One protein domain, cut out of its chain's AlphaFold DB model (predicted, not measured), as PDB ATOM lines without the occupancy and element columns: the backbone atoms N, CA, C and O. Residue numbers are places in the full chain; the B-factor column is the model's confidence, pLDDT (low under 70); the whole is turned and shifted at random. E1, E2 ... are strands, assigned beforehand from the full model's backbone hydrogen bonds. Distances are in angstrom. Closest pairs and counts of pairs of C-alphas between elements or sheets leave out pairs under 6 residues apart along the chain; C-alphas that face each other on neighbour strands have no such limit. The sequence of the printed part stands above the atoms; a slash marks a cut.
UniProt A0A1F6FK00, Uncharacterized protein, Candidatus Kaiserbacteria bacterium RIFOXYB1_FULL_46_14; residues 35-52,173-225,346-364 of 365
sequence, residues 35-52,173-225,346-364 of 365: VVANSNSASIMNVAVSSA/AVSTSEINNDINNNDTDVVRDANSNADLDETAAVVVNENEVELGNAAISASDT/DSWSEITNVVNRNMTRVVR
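Overview. This is residues 35 to 52, 173 to 225 and 346 to 364 of the 365 residues of an uncharacterized protein of Candidatus Kaiserbacteria bacterium RIFOXYB1_FULL_46_14 (UniProt A0A1F6FK00). Two long, thin ribbons, each two strands wide, lie one over the other along a bent rod. E1 and E4 make one ribbon; the other runs back as E2 beside E5, then E3 beside E6 after a bend, and residues 193 to 204 join the ribbons round one end. The printed part has 90 residues and no named helix; its six strands, E1 to E6 in chain order, form three parallel pairs, E1 = E4, E2 = E5 and E3 = E6. It is all strand and extended, with a radius of gyration of the C-alphas of 21.6 A and spans of 76 by 22 by 11 A.

Along the chain. E4, residues 205 to 224, is 58.8 A long and begins at C-alpha 205 (34.194, 41.599, 22.310). E1, residues 35 to 52, is 53.1 A long and begins at C-alpha 35 (37.760, 40.394, 17.625). E2 is residues 173 to 183, 32.7 A, and E5 residues 346 to 355, 29.7 A. E3, residues 186 to 192, and E6, residues 358 to 364, are each 19.2 A; E6 ends at C-alpha 364 (40.430, 46.663, 28.636).

Arrangement. E1 and E4 are parallel at 4 degrees, with N 36 and O 206 2.8 A apart, within hydrogen-bond range. E2 and E5 are parallel at 5 degrees, with N 178 and O 349 at 2.8 A. E3 and E6 are parallel at 3 degrees, with N 189 and O 360 at 2.9 A. E2 runs on into E3 at 30 degrees, and E5 into E6 at 32 degrees. The closest C-alphas of E2 and E4, Ala 173 and Ser 223, are 5.4 A apart; those of E1 and E5, Ala 52 and Ser 347, 5.2 A. E4 and E6 are near each other, while E1 and E3 are apart.

Size, cuts and confidence. The farthest C-alphas, of Asn 197 and Thr 225, are 76.2 A apart. Residues 53 to 172 and 226 to 345 are not printed; the gaps between C-alphas are 5.4 A and 11.0 A. The link from E3 to E4 is long. The mean pLDDT of the printed part is 71.4, and residues 192 to 205 are under 70, among others.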
ATOM      1  N   VAL A  35      37.832  41.784  18.093       71.88
ATOM      2  CA  VAL A  35      37.760  40.394  17.625       71.88
ATOM      3  C   VAL A  35      39.093  39.714  17.910       71.88
ATOM      4  O   VAL A  35      40.121  40.113  17.365       71.88
ATOM      5  N   VAL A  36      39.081  38.682  18.748       69.12
ATOM      6  CA  VAL A  36      40.227  37.796  18.961       69.12
ATOM      7  C   VAL A  36      39.900  36.453  18.333       69.12
ATOM      8  O   VAL A  36      39.102  35.700  18.877       69.12
ATOM      9  N   ALA A  37      40.497  36.169  17.180       69.31
ATOM     10  CA  ALA A  37      40.397  34.869  16.532       69.31
ATOM     11  C   ALA A  37      41.696  34.090  16.769       69.31
ATOM     12  O   ALA A  37      42.763  34.527  16.337       69.31
ATOM     13  N   ASN A  38      41.609  32.957  17.457       63.38
ATOM     14  CA  ASN A  38      42.706  32.016  17.623       63.38
ATOM     15  C   ASN A  38      42.342  30.718  16.904       63.38
ATOM     16  O   ASN A  38      41.376  30.059  17.280       63.38
ATOM     17  N   SER A  39      43.089  30.387  15.852       70.56
ATOM     18  CA  SER A  39      42.902  29.158  15.087       70.56
ATOM     19  C   SER A  39      44.164  28.308  15.180       70.56
ATOM     20  O   SER A  39      45.208  28.730  14.683       70.56
ATOM     21  N   ASN A  40      44.081  27.131  15.806       63.34
ATOM     22  CA  ASN A  40      45.180  26.165  15.826       63.34
ATOM     23  C   ASN A  40      44.729  24.826  15.251       63.34
ATOM     24  O   ASN A  40      43.714  24.266  15.659       63.34
ATOM     25  N   SER A  41      45.536  24.279  14.348       73.81
ATOM     26  CA  SER A  41      45.367  22.930  13.821       73.81
ATOM     27  C   SER A  41      46.569  22.077  14.218       73.81
ATOM     28  O   SER A  41      47.708  22.512  14.043       73.81
ATOM     29  N   ALA A  42      46.336  20.887  14.772       63.84
ATOM     30  CA  ALA A  42      47.404  19.933  15.064       63.84
ATOM     31  C   ALA A  42      46.995  18.500  14.707       63.84
ATOM     32  O   ALA A  42      45.851  18.100  14.896       63.84
ATOM     33  N   SER A  43      47.947  17.706  14.223       75.31
ATOM     34  CA  SER A  43      47.789  16.260  14.058       75.31
ATOM     35  C   SER A  43      48.826  15.576  14.936       75.31
ATOM     36  O   SER A  43      50.020  15.870  14.833       75.31
ATOM     37  N   ILE A  44      48.374  14.726  15.853       73.75
ATOM     38  CA  ILE A  44      49.224  14.058  16.835       73.75
ATOM     39  C   ILE A  44      49.015  12.561  16.682       73.75
ATOM     40  O   ILE A  44      47.899  12.064  16.826       73.75
ATOM     41  N   MET A  45      50.103  11.838  16.429       73.44
ATOM     42  CA  MET A  45      50.104  10.384  16.429       73.44
ATOM     43  C   MET A  45      51.076   9.871  17.486       73.44
ATOM     44  O   MET A  45      52.284  10.051  17.354       73.44
ATOM     45  N   ASN A  46      50.549   9.225  18.522       71.44
ATOM     46  CA  ASN A  46      51.342   8.640  19.595       71.44
ATOM     47  C   ASN A  46      51.309   7.131  19.518       71.44
ATOM     48  O   ASN A  46      50.237   6.532  19.443       71.44
ATOM     49  N   VAL A  47      52.485   6.522  19.614       78.38
ATOM     50  CA  VAL A  47      52.619   5.074  19.721       78.38
ATOM     51  C   VAL A  47      53.455   4.765  20.955       78.38
ATOM     52  O   VAL A  47      54.666   4.965  20.951       78.38
ATOM     53  N   ALA A  48      52.802   4.302  22.020       76.75
ATOM     54  CA  ALA A  48      53.469   3.786  23.208       76.75
ATOM     55  C   ALA A  48      53.564   2.270  23.070       76.75
ATOM     56  O   ALA A  48      52.539   1.600  22.977       76.75
ATOM     57  N   VAL A  49      54.782   1.733  23.045       77.94
ATOM     58  CA  VAL A  49      55.007   0.285  23.054       77.94
ATOM     59  C   VAL A  49      55.752  -0.073  24.324       77.94
ATOM     60  O   VAL A  49      56.791   0.516  24.620       77.94
ATOM     61  N   SER A  50      55.224  -1.031  25.070       75.94
ATOM     62  CA  SER A  50      55.882  -1.622  26.226       75.94
ATOM     63  C   SER A  50      55.927  -3.131  26.034       75.94
ATOM     64  O   SER A  50      54.905  -3.768  25.755       75.94
ATOM     65  N   SER A  51      57.111  -3.720  26.185       76.94
ATOM     66  CA  SER A  51      57.267  -5.169  26.236       76.94
ATOM     67  C   SER A  51      58.029  -5.594  27.482       76.94
ATOM     68  O   SER A  51      59.061  -5.014  27.820       76.94
ATOM     69  N   ALA A  52      57.502  -6.602  28.172       75.88
ATOM     70  CA  ALA A  52      58.160  -7.251  29.296       75.88
ATOM     71  C   ALA A  52      58.300  -8.739  28.994       75.88
ATOM     72  O   ALA A  52      57.340  -9.382  28.566       75.88
ATOM     73  N   ALA A 173      55.785 -11.366  34.251       77.94
ATOM     74  CA  ALA A 173      56.018 -10.348  33.227       77.94
ATOM     75  C   ALA A 173      54.846  -9.357  33.220       77.94
ATOM     76  O   ALA A 173      53.721  -9.745  32.902       77.94
ATOM     77  N   VAL A 174      55.093  -8.088  33.545       79.38
ATOM     78  CA  VAL A 174      54.071  -7.032  33.528       79.38
ATOM     79  C   VAL A 174      54.494  -5.935  32.572       79.38
ATOM     80  O   VAL A 174      55.588  -5.388  32.669       79.38
ATOM     81  N   SER A 175      53.610  -5.592  31.643       78.50
ATOM     82  CA  SER A 175      53.849  -4.528  30.681       78.50
ATOM     83  C   SER A 175      52.683  -3.543  30.688       78.50
ATOM     84  O   SER A 175      51.521  -3.950  30.615       78.50
ATOM     85  N   THR A 176      52.979  -2.248  30.778       80.56
ATOM     86  CA  THR A 176      51.971  -1.179  30.834       80.56
ATOM     87  C   THR A 176      52.283  -0.110  29.793       80.56
ATOM     88  O   THR A 176      53.424   0.313  29.636       80.56
ATOM     89  N   SER A 177      51.272   0.344  29.057       75.44
ATOM     90  CA  SER A 177      51.401   1.472  28.132       75.44
ATOM     91  C   SER A 177      50.279   2.464  28.376       75.44
ATOM     92  O   SER A 177      49.110   2.098  28.298       75.44
ATOM     93  N   GLU A 178      50.648   3.705  28.665       80.00
ATOM     94  CA  GLU A 178      49.731   4.794  28.973       80.00
ATOM     95  C   GLU A 178      49.981   5.962  28.021       80.00
ATOM     96  O   GLU A 178      51.124   6.326  27.741       80.00
ATOM     97  N   ILE A 179      48.904   6.534  27.483       78.56
ATOM     98  CA  ILE A 179      48.977   7.734  26.652       78.56
ATOM     99  C   ILE A 179      47.973   8.740  27.196       78.56
ATOM    100  O   ILE A 179      46.763   8.543  27.078       78.56
ATOM    101  N   ASN A 180      48.480   9.831  27.756       78.25
ATOM    102  CA  ASN A 180      47.691  10.935  28.268       78.25
ATOM    103  C   ASN A 180      47.730  12.106  27.277       78.25
ATOM    104  O   ASN A 180      48.791  12.489  26.788       78.25
ATOM    105  N   ASN A 181      46.574  12.672  26.940       72.75
ATOM    106  CA  ASN A 181      46.492  13.769  25.981       72.75
ATOM    107  C   ASN A 181      45.626  14.900  26.540       72.75
ATOM    108  O   ASN A 181      44.414  14.747  26.665       72.75
ATOM    109  N   ASP A 182      46.251  16.040  26.829       77.94
ATOM    110  CA  ASP A 182      45.599  17.311  27.158       77.94
ATOM    111  C   ASP A 182      45.590  18.180  25.893       77.94
ATOM    112  O   ASP A 182      46.587  18.809  25.529       77.94
ATOM    113  N   ILE A 183      44.483  18.129  25.156       76.50
ATOM    114  CA  ILE A 183      44.367  18.719  23.822       76.50
ATOM    115  C   ILE A 183      43.246  19.754  23.796       76.50
ATOM    116  O   ILE A 183      42.175  19.530  24.355       76.50
ATOM    117  N   ASN A 184      43.471  20.854  23.071       68.50
ATOM    118  CA  ASN A 184      42.479  21.908  22.820       68.50
ATOM    119  C   ASN A 184      41.969  22.589  24.095       68.50
ATOM    120  O   ASN A 184      40.809  23.002  24.184       68.50
ATOM    121  N   ASN A 185      42.845  22.735  25.084       70.06
ATOM    122  CA  ASN A 185      42.516  23.409  26.326       70.06
ATOM    123  C   ASN A 185      42.627  24.931  26.144       70.06
ATOM    124  O   ASN A 185      43.720  25.494  26.104       70.06
ATOM    125  N   ASN A 186      41.482  25.595  25.992       69.50
ATOM    126  CA  ASN A 186      41.421  27.038  25.805       69.50
ATOM    127  C   ASN A 186      40.912  27.700  27.081       69.50
ATOM    128  O   ASN A 186      39.759  27.511  27.461       69.50
ATOM    129  N   ASP A 187      41.760  28.511  27.701       78.06
ATOM    130  CA  ASP A 187      41.394  29.367  28.823       78.06
ATOM    131  C   ASP A 187      41.199  30.791  28.297       78.06
ATOM    132  O   ASP A 187      42.113  31.385  27.724       78.06
ATOM    133  N   THR A 188      39.981  31.320  28.388       71.38
ATOM    134  CA  THR A 188      39.659  32.657  27.880       71.38
ATOM    135  C   THR A 188      39.079  33.511  28.989       71.38
ATOM    136  O   THR A 188      37.973  33.260  29.462       71.38
ATOM    137  N   ASP A 189      39.816  34.557  29.349       74.88
ATOM    138  CA  ASP A 189      39.426  35.543  30.347       74.88
ATOM    139  C   ASP A 189      39.228  36.907  29.673       74.88
ATOM    140  O   ASP A 189      40.142  37.469  29.062       74.88
ATOM    141  N   VAL A 190      38.013  37.446  29.766       70.50
ATOM    142  CA  VAL A 190      37.657  38.759  29.218       70.50
ATOM    143  C   VAL A 190      37.296  39.673  30.379       70.50
ATOM    144  O   VAL A 190      36.173  39.655  30.882       70.50
ATOM    145  N   VAL A 191      38.253  40.508  30.777       70.81
ATOM    146  CA  VAL A 191      38.076  41.506  31.832       70.81
ATOM    147  C   VAL A 191      37.839  42.867  31.189       70.81
ATOM    148  O   VAL A 191      38.721  43.437  30.540       70.81
ATOM    149  N   ARG A 192      36.634  43.400  31.394       66.00
ATOM    150  CA  ARG A 192      36.259  44.765  31.013       66.00
ATOM    151  C   ARG A 192      36.179  45.612  32.278       66.00
ATOM    152  O   ARG A 192      35.210  45.485  33.020       66.00
ATOM    153  N   ASP A 193      37.197  46.429  32.532       65.06
ATOM    154  CA  ASP A 193      37.166  47.398  33.627       65.06
ATOM    155  C   ASP A 193      36.602  48.714  33.083       65.06
ATOM    156  O   ASP A 193      37.298  49.516  32.463       65.06
ATOM    157  N   ALA A 194      35.289  48.883  33.212       57.03
ATOM    158  CA  ALA A 194      34.638  50.139  32.896       57.03
ATOM    159  C   ALA A 194      34.770  51.051  34.116       57.03
ATOM    160  O   ALA A 194      33.989  50.960  35.065       57.03
ATOM    161  N   ASN A 195      35.750  51.955  34.087       61.50
ATOM    162  CA  ASN A 195      35.739  53.127  34.963       61.50
ATOM    163  C   ASN A 195      34.337  53.767  34.881       61.50
ATOM    164  O   ASN A 195      33.747  53.779  33.803       61.50
ATOM    165  N   SER A 196      33.800  54.299  35.986       61.88
ATOM    166  CA  SER A 196      32.377  54.668  36.188       61.88
ATOM    167  C   SER A 196      31.761  55.712  35.228       61.88
ATOM    168  O   SER A 196      30.669  56.203  35.493       61.88
ATOM    169  N   ASN A 197      32.459  56.069  34.150       62.12
ATOM    170  CA  ASN A 197      32.058  56.979  33.079       62.12
ATOM    171  C   ASN A 197      32.208  56.376  31.663       62.12
ATOM    172  O   ASN A 197      32.049  57.111  30.692       62.12
ATOM    173  N   ALA A 198      32.560  55.095  31.517       59.47
ATOM    174  CA  ALA A 198      32.623  54.460  30.204       59.47
ATOM    175  C   ALA A 198      31.204  54.122  29.723       59.47
ATOM    176  O   ALA A 198      30.499  53.341  30.362       59.47
ATOM    177  N   ASP A 199      30.802  54.739  28.614       60.59
ATOM    178  CA  ASP A 199      29.609  54.370  27.861       60.59
ATOM    179  C   ASP A 199      29.809  52.948  27.308       60.59
ATOM    180  O   ASP A 199      30.709  52.697  26.505       60.59
ATOM    181  N   LEU A 200      29.052  51.988  27.842       58.94
ATOM    182  CA  LEU A 200      29.164  50.562  27.520       58.94
ATOM    183  C   LEU A 200      28.244  50.146  26.367       58.94
ATOM    184  O   LEU A 200      28.198  48.957  26.034       58.94
ATOM    185  N   ASP A 201      27.520  51.089  25.763       58.75
ATOM    186  CA  ASP A 201      26.381  50.765  24.907       58.75
ATOM    187  C   ASP A 201      26.787  50.243  23.510       58.75
ATOM    188  O   ASP A 201      25.938  49.714  22.793       58.75
ATOM    189  N   GLU A 202      28.084  50.260  23.142       56.84
ATOM    190  CA  GLU A 202      28.539  49.834  21.802       56.84
ATOM    191  C   GLU A 202      29.885  49.068  21.747       56.84
ATOM    192  O   GLU A 202      30.607  49.096  20.752       56.84
ATOM    193  N   THR A 203      30.255  48.325  22.802       59.34
ATOM    194  CA  THR A 203      31.507  47.532  22.811       59.34
ATOM    195  C   THR A 203      31.269  46.020  22.681       59.34
ATOM    196  O   THR A 203      31.007  45.326  23.669       59.34
ATOM    197  N   ALA A 204      31.428  45.471  21.472       66.06
ATOM    198  CA  ALA A 204      31.414  44.025  21.232       66.06
ATOM    199  C   ALA A 204      32.824  43.417  21.374       66.06
ATOM    200  O   ALA A 204      33.756  43.795  20.670       66.06
ATOM    201  N   ALA A 205      32.996  42.440  22.267       64.81
ATOM    202  CA  ALA A 205      34.194  41.599  22.310       64.81
ATOM    203  C   ALA A 205      33.823  40.210  21.789       64.81
ATOM    204  O   ALA A 205      33.011  39.514  22.399       64.81
ATOM    205  N   VAL A 206      34.392  39.824  20.651       74.94
ATOM    206  CA  VAL A 206      34.159  38.521  20.026       74.94
ATOM    207  C   VAL A 206      35.448  37.726  20.141       74.94
ATOM    208  O   VAL A 206      36.443  38.072  19.515       74.94
ATOM    209  N   VAL A 207      35.446  36.663  20.944       71.56
ATOM    210  CA  VAL A 207      36.569  35.720  21.000       71.56
ATOM    211  C   VAL A 207      36.149  34.438  20.296       71.56
ATOM    212  O   VAL A 207      35.215  33.768  20.733       71.56
ATOM    213  N   VAL A 208      36.821  34.117  19.196       73.75
ATOM    214  CA  VAL A 208      36.643  32.880  18.436       73.75
ATOM    215  C   VAL A 208      37.894  32.040  18.633       73.75
ATOM    216  O   VAL A 208      38.966  32.426  18.183       73.75
ATOM    217  N   ASN A 209      37.767  30.897  19.302       67.50
ATOM    218  CA  ASN A 209      38.841  29.911  19.395       67.50
ATOM    219  C   ASN A 209      38.440  28.683  18.571       67.50
ATOM    220  O   ASN A 209      37.613  27.885  19.011       67.50
ATOM    221  N   GLU A 210      39.018  28.533  17.387       70.81
ATOM    222  CA  GLU A 210      38.848  27.358  16.533       70.81
ATOM    223  C   GLU A 210      40.065  26.455  16.703       70.81
ATOM    224  O   GLU A 210      41.167  26.793  16.294       70.81
ATOM    225  N   ASN A 211      39.891  25.298  17.336       71.56
ATOM    226  CA  ASN A 211      40.985  24.342  17.457       71.56
ATOM    227  C   ASN A 211      40.580  23.025  16.820       71.56
ATOM    228  O   ASN A 211      39.660  22.358  17.293       71.56
ATOM    229  N   GLU A 212      41.277  22.658  15.754       74.62
ATOM    230  CA  GLU A 212      41.089  21.393  15.058       74.62
ATOM    231  C   GLU A 212      42.241  20.467  15.434       74.62
ATOM    232  O   GLU A 212      43.406  20.790  15.203       74.62
ATOM    233  N   VAL A 213      41.938  19.328  16.062       74.38
ATOM    234  CA  VAL A 213      42.970  18.324  16.340       74.38
ATOM    235  C   VAL A 213      42.545  16.958  15.879       74.38
ATOM    236  O   VAL A 213      41.504  16.446  16.285       74.38
ATOM    237  N   GLU A 214      43.414  16.361  15.077       75.50
ATOM    238  CA  GLU A 214      43.381  14.946  14.768       75.50
ATOM    239  C   GLU A 214      44.336  14.218  15.717       75.50
ATOM    240  O   GLU A 214      45.533  14.505  15.763       75.50
ATOM    241  N   LEU A 215      43.801  13.292  16.512       76.12
ATOM    242  CA  LEU A 215      44.560  12.533  17.501       76.12
ATOM    243  C   LEU A 215      44.459  11.036  17.210       76.12
ATOM    244  O   LEU A 215      43.387  10.445  17.335       76.12
ATOM    245  N   GLY A 216      45.595  10.416  16.898       73.25
ATOM    246  CA  GLY A 216      45.750   8.968  16.823       73.25
ATOM    247  C   GLY A 216      46.621   8.457  17.967       73.25
ATOM    248  O   GLY A 216      47.803   8.773  18.025       73.25
ATOM    249  N   ASN A 217      46.075   7.635  18.862       69.88
ATOM    250  CA  ASN A 217      46.851   7.006  19.934       69.88
ATOM    251  C   ASN A 217      46.827   5.488  19.796       69.88
ATOM    252  O   ASN A 217      45.755   4.889  19.726       69.88
ATOM    253  N   ALA A 218      48.003   4.873  19.823       77.38
ATOM    254  CA  ALA A 218      48.180   3.432  19.873       77.38
ATOM    255  C   ALA A 218      49.048   3.068  21.082       77.38
ATOM    256  O   ALA A 218      50.252   3.305  21.091       77.38
ATOM    257  N   ALA A 219      48.434   2.490  22.112       77.25
ATOM    258  CA  ALA A 219      49.140   1.913  23.250       77.25
ATOM    259  C   ALA A 219      49.191   0.391  23.069       77.25
ATOM    260  O   ALA A 219      48.152  -0.264  23.017       77.25
ATOM    261  N   ILE A 220      50.393  -0.164  22.939       82.00
ATOM    262  CA  ILE A 220      50.630  -1.589  22.713       82.00
ATOM    263  C   ILE A 220      51.453  -2.123  23.876       82.00
ATOM    264  O   ILE A 220      52.623  -1.784  24.034       82.00
ATOM    265  N   SER A 221      50.844  -3.008  24.659       73.50
ATOM    266  CA  SER A 221      51.517  -3.725  25.733       73.50
ATOM    267  C   SER A 221      51.587  -5.215  25.409       73.50
ATOM    268  O   SER A 221      50.565  -5.836  25.116       73.50
ATOM    269  N   ALA A 222      52.792  -5.783  25.458       77.38
ATOM    270  CA  ALA A 222      53.023  -7.218  25.348       77.38
ATOM    271  C   ALA A 222      53.814  -7.730  26.561       77.38
ATOM    272  O   ALA A 222      54.870  -7.200  26.895       77.38
ATOM    273  N   SER A 223      53.322  -8.777  27.213       76.75
ATOM    274  CA  SER A 223      54.014  -9.463  28.307       76.75
ATOM    275  C   SER A 223      54.175 -10.941  27.967       76.75
ATOM    276  O   SER A 223      53.182 -11.603  27.671       76.75
ATOM    277  N   ASP A 224      55.403 -11.453  28.027       74.19
ATOM    278  CA  ASP A 224      55.723 -12.854  27.743       74.19
ATOM    279  C   ASP A 224      56.525 -13.470  28.893       74.19
ATOM    280  O   ASP A 224      57.694 -13.144  29.113       74.19
ATOM    281  N   THR A 225      55.909 -14.402  29.617       66.94
ATOM    282  CA  THR A 225      56.585 -15.157  30.682       66.94
ATOM    283  C   THR A 225      57.588 -16.192  30.148       66.94
ATOM    284  O   THR A 225      58.218 -16.902  30.931       66.94
ATOM    285  N   ASP A 346      59.285  -6.033  34.633       76.56
ATOM    286  CA  ASP A 346      58.315  -4.946  34.532       76.56
ATOM    287  C   ASP A 346      58.748  -3.978  33.422       76.56
ATOM    288  O   ASP A 346      59.920  -3.604  33.332       76.56
ATOM    289  N   SER A 347      57.803  -3.561  32.582       71.56
ATOM    290  CA  SER A 347      58.014  -2.577  31.519       71.56
ATOM    291  C   SER A 347      56.870  -1.570  31.520       71.56
ATOM    292  O   SER A 347      55.700  -1.943  31.655       71.56
ATOM    293  N   TRP A 348      57.202  -0.285  31.427       77.25
ATOM    294  CA  TRP A 348      56.226   0.796  31.448       77.25
ATOM    295  C   TRP A 348      56.619   1.878  30.447       77.25
ATOM    296  O   TRP A 348      57.735   2.396  30.486       77.25
ATOM    297  N   SER A 349      55.675   2.219  29.573       70.12
ATOM    298  CA  SER A 349      55.773   3.339  28.641       70.12
ATOM    299  C   SER A 349      54.643   4.327  28.913       70.12
ATOM    300  O   SER A 349      53.474   3.949  28.866       70.12
ATOM    301  N   GLU A 350      54.981   5.589  29.160       80.31
ATOM    302  CA  GLU A 350      54.027   6.689  29.320       80.31
ATOM    303  C   GLU A 350      54.324   7.769  28.275       80.31
ATOM    304  O   GLU A 350      55.470   8.192  28.110       80.31
ATOM    305  N   ILE A 351      53.295   8.219  27.559       75.00
ATOM    306  CA  ILE A 351      53.385   9.355  26.640       75.00
ATOM    307  C   ILE A 351      52.359  10.394  27.068       75.00
ATOM    308  O   ILE A 351      51.163  10.127  27.038       75.00
ATOM    309  N   THR A 352      52.818  11.598  27.402       74.94
ATOM    310  CA  THR A 352      51.939  12.732  27.704       74.94
ATOM    311  C   THR A 352      52.073  13.801  26.626       74.94
ATOM    312  O   THR A 352      53.159  14.345  26.427       74.94
ATOM    313  N   ASN A 353      50.968  14.135  25.957       70.75
ATOM    314  CA  ASN A 353      50.906  15.246  25.008       70.75
ATOM    315  C   ASN A 353      50.064  16.378  25.565       70.75
ATOM    316  O   ASN A 353      48.943  16.160  26.016       70.75
ATOM    317  N   VAL A 354      50.592  17.593  25.458       72.94
ATOM    318  CA  VAL A 354      49.861  18.825  25.741       72.94
ATOM    319  C   VAL A 354      49.901  19.668  24.476       72.94
ATOM    320  O   VAL A 354      50.964  20.165  24.107       72.94
ATOM    321  N   VAL A 355      48.773  19.792  23.777       70.31
ATOM    322  CA  VAL A 355      48.718  20.459  22.464       70.31
ATOM    323  C   VAL A 355      47.524  21.395  22.381       70.31
ATOM    324  O   VAL A 355      46.459  21.129  22.932       70.31
ATOM    325  N   ASN A 356      47.704  22.519  21.686       67.00
ATOM    326  CA  ASN A 356      46.686  23.558  21.523       67.00
ATOM    327  C   ASN A 356      46.153  24.085  22.860       67.00
ATOM    328  O   ASN A 356      44.945  24.233  23.057       67.00
ATOM    329  N   ARG A 357      47.076  24.381  23.783       71.62
ATOM    330  CA  ARG A 357      46.754  25.121  24.999       71.62
ATOM    331  C   ARG A 357      46.849  26.614  24.720       71.62
ATOM    332  O   ARG A 357      47.949  27.156  24.646       71.62
ATOM    333  N   ASN A 358      45.705  27.271  24.565       68.44
ATOM    334  CA  ASN A 358      45.655  28.713  24.354       68.44
ATOM    335  C   ASN A 358      45.128  29.412  25.596       68.44
ATOM    336  O   ASN A 358      44.088  29.035  26.129       68.44
ATOM    337  N   MET A 359      45.818  30.467  26.017       74.75
ATOM    338  CA  MET A 359      45.300  31.397  27.009       74.75
ATOM    339  C   MET A 359      45.048  32.735  26.326       74.75
ATOM    340  O   MET A 359      45.989  33.424  25.931       74.75
ATOM    341  N   THR A 360      43.780  33.101  26.189       70.25
ATOM    342  CA  THR A 360      43.378  34.391  25.636       70.25
ATOM    343  C   THR A 360      42.925  35.279  26.779       70.25
ATOM    344  O   THR A 360      41.895  35.022  27.394       70.25
ATOM    345  N   ARG A 361      43.674  36.350  27.057       73.69
ATOM    346  CA  ARG A 361      43.257  37.359  28.031       73.69
ATOM    347  C   ARG A 361      43.008  38.692  27.350       73.69
ATOM    348  O   ARG A 361      43.941  39.316  26.849       73.69
ATOM    349  N   VAL A 362      41.764  39.148  27.376       65.56
ATOM    350  CA  VAL A 362      41.391  40.481  26.898       65.56
ATOM    351  C   VAL A 362      41.193  41.361  28.119       65.56
ATOM    352  O   VAL A 362      40.228  41.188  28.857       65.56
ATOM    353  N   VAL A 363      42.128  42.284  28.352       64.94
ATOM    354  CA  VAL A 363      42.013  43.293  29.410       64.94
ATOM    355  C   VAL A 363      41.837  44.648  28.755       64.94
ATOM    356  O   VAL A 363      42.741  45.129  28.071       64.94
ATOM    357  N   ARG A 364      40.684  45.268  28.993       61.06
ATOM    358  CA  ARG A 364      40.430  46.663  28.636       61.06
ATOM    359  C   ARG A 364      40.393  47.475  29.931       61.06
ATOM    360  O   ARG A 364      39.655  47.099  30.840       61.06
TER     361      ARG A 364